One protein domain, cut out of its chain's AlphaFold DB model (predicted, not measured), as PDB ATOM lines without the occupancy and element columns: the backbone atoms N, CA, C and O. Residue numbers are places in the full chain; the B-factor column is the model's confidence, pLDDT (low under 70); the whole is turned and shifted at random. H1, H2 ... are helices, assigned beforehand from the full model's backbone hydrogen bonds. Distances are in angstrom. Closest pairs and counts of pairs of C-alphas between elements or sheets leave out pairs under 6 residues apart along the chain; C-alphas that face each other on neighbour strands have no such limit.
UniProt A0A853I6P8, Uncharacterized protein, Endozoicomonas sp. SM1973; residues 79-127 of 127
ATOM      1  N   ARG A  79     102.168 121.635 167.645       89.50
ATOM      2  CA  ARG A  79     102.183 120.214 168.008       89.50
ATOM      3  C   ARG A  79     101.160 119.472 167.165       89.50
ATOM      4  O   ARG A  79     100.082 120.004 166.904       89.50
ATOM      5  N   LEU A  80     101.476 118.235 166.793       91.31
ATOM      6  CA  LEU A  80     100.507 117.350 166.162       91.31
ATOM      7  C   LEU A  80      99.484 116.894 167.209       91.31
ATOM      8  O   LEU A  80      99.840 116.292 168.223       91.31
ATOM      9  N   LEU A  81      98.208 117.184 166.964       92.88
ATOM     10  CA  LEU A  81      97.119 116.688 167.797       92.88
ATOM     11  C   LEU A  81      96.731 115.281 167.339       92.88
ATOM     12  O   LEU A  81      96.478 115.050 166.159       92.88
ATOM     13  N   LEU A  82      96.658 114.345 168.285       94.00
ATOM     14  CA  LEU A  82      96.306 112.949 168.029       94.00
ATOM     15  C   LEU A  82      95.048 112.553 168.806       94.00
ATOM     16  O   LEU A  82      94.755 113.085 169.880       94.00
ATOM     17  N   ASN A  83      94.288 111.608 168.253       93.25
ATOM     18  CA  ASN A  83      93.009 111.186 168.816       93.25
ATOM     19  C   ASN A  83      93.206 110.445 170.152       93.25
ATOM     20  O   ASN A  83      93.972 109.485 170.235       93.25
ATOM     21  N   LYS A  84      92.465 110.850 171.189       92.19
ATOM     22  CA  LYS A  84      92.506 110.209 172.512       92.19
ATOM     23  C   LYS A  84      91.781 108.858 172.571       92.19
ATOM     24  O   LYS A  84      92.134 108.035 173.406       92.19
ATOM     25  N   LYS A  85      90.787 108.614 171.702       95.25
ATOM     26  CA  LYS A  85      89.947 107.399 171.715       95.25
ATOM     27  C   LYS A  85      90.703 106.138 171.294       95.25
ATOM     28  O   LYS A  85      90.404 105.063 171.790       95.25
ATOM     29  N   ASN A  86      91.678 106.262 170.394       94.06
ATOM     30  CA  ASN A  86      92.504 105.140 169.952       94.06
ATOM     31  C   ASN A  86      93.965 105.392 170.336       94.06
ATOM     32  O   ASN A  86      94.778 105.832 169.521       94.06
ATOM     33  N   LYS A  87      94.271 105.153 171.616       94.75
ATOM     34  CA  LYS A  87      95.587 105.427 172.198       94.75
ATOM     35  C   LYS A  87      96.697 104.640 171.502       94.75
ATOM     36  O   LYS A  87      97.732 105.220 171.202       94.75
ATOM     37  N   GLU A  88      96.476 103.361 171.201       96.38
ATOM     38  CA  GLU A  88      97.490 102.519 170.560       96.38
ATOM     39  C   GLU A  88      97.867 103.045 169.168       96.38
ATOM     40  O   GLU A  88      99.046 103.255 168.877       96.38
ATOM     41  N   ARG A  89      96.872 103.343 168.319       96.06
ATOM     42  CA  ARG A  89      97.119 103.927 166.993       96.06
ATOM     43  C   ARG A  89      97.807 105.286 167.098       96.06
ATOM     44  O   ARG A  89      98.729 105.557 166.334       96.06
ATOM     45  N   SER A  90      97.374 106.130 168.032       97.19
ATOM     46  CA  SER A  90      97.977 107.445 168.251       97.19
ATOM     47  C   SER A  90      99.436 107.341 168.693       97.19
ATOM     48  O   SER A  90     100.261 108.085 168.180       97.19
ATOM     49  N   LEU A  91      99.796 106.393 169.562       96.12
ATOM     50  CA  LEU A  91     101.194 106.177 169.951       96.12
ATOM     51  C   LEU A  91     102.058 105.736 168.762       96.12
ATOM     52  O   LEU A  91     103.141 106.279 168.571       96.12
ATOM     53  N   LYS A  92     101.549 104.838 167.904       96.31
ATOM     54  CA  LYS A  92     102.248 104.438 166.669       96.31
ATOM     55  C   LYS A  92     102.441 105.612 165.700       96.31
ATOM     56  O   LYS A  92     103.486 105.723 165.068       96.31
ATOM     57  N   LEU A  93     101.441 106.488 165.564       96.88
ATOM     58  CA  LEU A  93     101.546 107.688 164.726       96.88
ATOM     59  C   LEU A  93     102.518 108.714 165.308       96.88
ATOM     60  O   LEU A  93     103.268 109.320 164.550       96.88
ATOM     61  N   LEU A  94     102.515 108.894 166.629       96.56
ATOM     62  CA  LEU A  94     103.422 109.805 167.319       96.56
ATOM     63  C   LEU A  94     104.882 109.411 167.091       96.56
ATOM     64  O   LEU A  94     105.690 110.263 166.736       96.56
ATOM     65  N   ASP A  95     105.197 108.127 167.261       97.06
ATOM     66  CA  ASP A  95     106.547 107.595 167.070       97.06
ATOM     67  C   ASP A  95     107.041 107.793 165.628       97.06
ATOM     68  O   ASP A  95     108.099 108.383 165.393       97.06
ATOM     69  N   LYS A  96     106.209 107.419 164.646       97.00
ATOM     70  CA  LYS A  96     106.509 107.627 163.223       97.00
ATOM     71  C   LYS A  96     106.688 109.104 162.873       97.00
ATOM     72  O   LYS A  96     107.625 109.450 162.158       97.00
ATOM     73  N   PHE A  97     105.805 109.968 163.374       96.44
ATOM     74  CA  PHE A  97     105.872 111.407 163.123       96.44
ATOM     75  C   PHE A  97     107.147 112.016 163.708       96.44
ATOM     76  O   PHE A  97     107.866 112.707 162.994       96.44
ATOM     77  N   ASN A  98     107.459 111.729 164.974       96.50
ATOM     78  CA  ASN A  98     108.645 112.271 165.635       96.50
ATOM     79  C   ASN A  98     109.939 111.763 164.989       96.50
ATOM     80  O   ASN A  98     110.870 112.544 164.808       96.50
ATOM     81  N   THR A  99     109.980 110.489 164.586       97.69
ATOM     82  CA  THR A  99     111.122 109.917 163.860       97.69
ATOM     83  C   THR A  99     111.329 110.620 162.520       97.69
ATOM     84  O   THR A  99     112.433 111.079 162.226       97.69
ATOM     85  N   GLY A 100     110.267 110.777 161.723       96.88
ATOM     86  CA  GLY A 100     110.342 111.494 160.447       96.88
ATOM     87  C   GLY A 100     110.739 112.960 160.622       96.88
ATOM     88  O   GLY A 100     111.608 113.455 159.908       96.88
ATOM     89  N   LEU A 101     110.163 113.642 161.616       95.81
ATOM     90  CA  LEU A 101     110.485 115.033 161.929       95.81
ATOM     91  C   LEU A 101     111.957 115.198 162.330       95.81
ATOM     92  O   LEU A 101     112.602 116.146 161.888       95.81
ATOM     93  N   TYR A 102     112.500 114.272 163.124       96.75
ATOM     94  CA  TYR A 102     113.914 114.270 163.498       96.75
ATOM     95  C   TYR A 102     114.829 114.136 162.274       96.75
ATOM     96  O   TYR A 102     115.773 114.914 162.136       96.75
ATOM     97  N   LEU A 103     114.529 113.202 161.365       97.31
ATOM     98  CA  LEU A 103     115.307 113.004 160.137       97.31
ATOM     99  C   LEU A 103     115.260 114.242 159.232       97.31
ATOM    100  O   LEU A 103     116.307 114.751 158.839       97.31
ATOM    101  N   LEU A 104     114.066 114.790 158.984       96.56
ATOM    102  CA  LEU A 104     113.898 116.013 158.191       96.56
ATOM    103  C   LEU A 104     114.637 117.207 158.803       96.56
ATOM    104  O   LEU A 104     115.178 118.041 158.079       96.56
ATOM    105  N   ASN A 105     114.660 117.306 160.133       94.19
ATOM    106  CA  ASN A 105     115.380 118.370 160.817       94.19
ATOM    107  C   ASN A 105     116.902 118.195 160.698       94.19
ATOM    108  O   ASN A 105     117.604 119.165 160.432       94.19
ATOM    109  N   LYS A 106     117.408 116.961 160.836       97.00
ATOM    110  CA  LYS A 106     118.833 116.633 160.657       97.00
ATOM    111  C   LYS A 106     119.331 116.977 159.247       97.00
ATOM    112  O   LYS A 106     120.474 117.389 159.088       97.00
ATOM    113  N   GLU A 107     118.468 116.839 158.247       95.94
ATOM    114  CA  GLU A 107     118.748 117.166 156.845       95.94
ATOM    115  C   GLU A 107     118.455 118.634 156.475       95.94
ATOM    116  O   GLU A 107     118.455 118.969 155.298       95.94
ATOM    117  N   ASN A 108     118.168 119.521 157.439       94.06
ATOM    118  CA  ASN A 108     117.747 120.918 157.209       94.06
ATOM    119  C   ASN A 108     116.470 121.110 156.362       94.06
ATOM    120  O   ASN A 108     116.062 122.248 156.121       94.06
ATOM    121  N   LYS A 109     115.761 120.038 155.993       94.25
ATOM    122  CA  LYS A 109     114.548 120.104 155.163       94.25
ATOM    123  C   LYS A 109     113.434 120.915 155.809       94.25
ATOM    124  O   LYS A 109     112.708 121.623 155.121       94.25
ATOM    125  N   ILE A 110     113.318 120.873 157.139       91.25
ATOM    126  CA  ILE A 110     112.337 121.698 157.862       91.25
ATOM    127  C   ILE A 110     112.602 123.190 157.638       91.25
ATOM    128  O   ILE A 110     111.670 123.947 157.368       91.25
ATOM    129  N   LYS A 111     113.868 123.617 157.693       89.38
ATOM    130  CA  LYS A 111     114.239 125.009 157.434       89.38
ATOM    131  C   LYS A 111     113.934 125.398 155.987       89.38
ATOM    132  O   LYS A 111     113.345 126.450 155.760       89.38
ATOM    133  N   GLU A 112     114.273 124.543 155.025       91.25
ATOM    134  CA  GLU A 112     113.978 124.769 153.603       91.25
ATOM    135  C   GLU A 112     112.478 124.933 153.344       91.25
ATOM    136  O   GLU A 112     112.069 125.863 152.649       91.25
ATOM    137  N   MET A 113     111.655 124.072 153.950       87.75
ATOM    138  CA  MET A 113     110.196 124.140 153.872       87.75
ATOM    139  C   MET A 113     109.664 125.462 154.443       87.75
ATOM    140  O   MET A 113     108.857 126.132 153.800       87.75
ATOM    141  N   LEU A 114     110.136 125.883 155.618       83.38
ATOM    142  CA  LEU A 114     109.713 127.149 156.226       83.38
ATOM    143  C   LEU A 114     110.142 128.363 155.391       83.38
ATOM    144  O   LEU A 114     109.342 129.268 155.156       83.38
ATOM    145  N   ASP A 115     111.373 128.370 154.884       84.31
ATOM    146  CA  ASP A 115     111.873 129.451 154.037       84.31
ATOM    147  C   ASP A 115     111.123 129.508 152.691       84.31
ATOM    148  O   ASP A 115     110.819 130.592 152.191       84.31
ATOM    149  N   ALA A 116     110.766 128.355 152.116       82.94
ATOM    150  CA  ALA A 116     109.938 128.279 150.914       82.94
ATOM    151  C   ALA A 116     108.498 128.761 151.155       82.94
ATOM    152  O   ALA A 116     107.916 129.403 150.275       82.94
ATOM    153  N   SER A 117     107.938 128.496 152.340       77.69
ATOM    154  CA  SER A 117     106.623 128.998 152.751       77.69
ATOM    155  C   SER A 117     106.617 130.527 152.869       77.69
ATOM    156  O   SER A 117     105.753 131.176 152.281       77.69
ATOM    157  N   LYS A 118     107.638 131.119 153.506       72.38
ATOM    158  CA  LYS A 118     107.801 132.584 153.629       72.38
ATOM    159  C   LYS A 118     107.913 133.309 152.287       72.38
ATOM    160  O   LYS A 118     107.516 134.462 152.165       72.38
ATOM    161  N   ARG A 119     108.474 132.644 151.273       75.50
ATOM    162  CA  ARG A 119     108.577 133.176 149.903       75.50
ATOM    163  C   ARG A 119     107.306 132.976 149.071       75.50
ATOM    164  O   ARG A 119     107.307 133.333 147.899       75.50
ATOM    165  N   GLY A 120     106.266 132.338 149.617       68.00
ATOM    166  CA  GLY A 120     105.053 131.978 148.872       68.00
ATOM    167  C   GLY A 120     105.258 130.874 147.822       68.00
ATOM    168  O   GLY A 120     104.362 130.589 147.034       68.00
ATOM    169  N   SER A 121     106.432 130.233 147.801       62.00
ATOM    170  CA  SER A 121     106.792 129.194 146.821       62.00
ATOM    171  C   SER A 121     106.247 127.804 147.158       62.00
ATOM    172  O   SER A 121     106.236 126.923 146.304       62.00
ATOM    173  N   MET A 122     105.753 127.606 148.381       58.66
ATOM    174  CA  MET A 122     105.041 126.388 148.757       58.66
ATOM    175  C   MET A 122     103.560 126.539 148.392       58.66
ATOM    176  O   MET A 122     102.719 126.809 149.247       58.66
ATOM    177  N   LYS A 123     103.231 126.389 147.106       50.78
ATOM    178  CA  LYS A 123     101.850 126.094 146.719       50.78
ATOM    179  C   LYS A 123     101.627 124.624 147.036       50.78
ATOM    180  O   LYS A 123     102.268 123.770 146.429       50.78
ATOM    181  N   LEU A 124     100.770 124.328 148.011       45.59
ATOM    182  CA  LEU A 124     100.191 122.992 148.105       45.59
ATOM    183  C   LEU A 124      99.524 122.755 146.751       45.59
ATOM    184  O   LEU A 124      98.586 123.468 146.401       45.59
ATOM    185  N   SER A 125     100.075 121.850 145.943       36.47
ATOM    186  CA  SER A 125      99.348 121.340 144.793       36.47
ATOM    187  C   SER A 125      98.101 120.689 145.371       36.47
ATOM    188  O   SER A 125      98.210 119.671 146.058       36.47
ATOM    189  N   GLU A 126      96.947 121.322 145.188       35.22
ATOM    190  CA  GLU A 126      95.673 120.654 145.401       35.22
ATOM    191  C   GLU A 126      95.675 119.432 144.476       35.22
ATOM    192  O   GLU A 126      95.738 119.564 143.253       35.22
ATOM    193  N   SER A 127      95.768 118.254 145.088       35.16
ATOM    194  CA  SER A 127      95.545 116.957 144.455       35.16
ATOM    195  C   SER A 127      94.067 116.620 144.505       35.16
ATOM    196  O   SER A 127      93.522 116.752 145.629       35.16
TER     197      SER A 127
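What this domain is: This is residues 79 to 127 of the 127 residues of an uncharacterized protein of Endozoicomonas sp. SM1973 (UniProt A0A853I6P8). A long helix, H1, and a shorter one, H2, make an open L, with the corner at the end of H1 and the start of H2. Residues 79 to 83 run beside H1, and the tail, residues 119 to 127, folds back from the far end of H2. The printed part has 49 residues with two named helices, H1 then H2, and no named strand; the class is all helix. It is only just loose, close to extended, with a radius of gyration of the C-alphas of 14.1 A and spans of 38 by 27 by 18 A.

How they stand to each other: H1, residues 87 to 106, and H2, residues 109 to 118, are close but not clearly touching; their closest C-alphas, those of Leu 104 and Ile 110, are 5.9 A apart. Their lines are about perpendicular, at 84 degrees. In H1 and H2 every O i to N i+4 pair is within hydrogen-bond range.

Where its parts are: H1 measures 28.3 A from C-alpha 87 at (95.587, 105.427, 172.198) to C-alpha 106. H2 measures 14.3 A and ends with C-alpha 118 at (107.801, 132.584, 153.629).

The domain as a whole: The C-alphas of Glu 88 and Arg 119, the two farthest apart, are 38.6 A apart. The printed part has no cut, and the H1 to H2 link is tight. Residues 120 to 127 have pLDDT under 70.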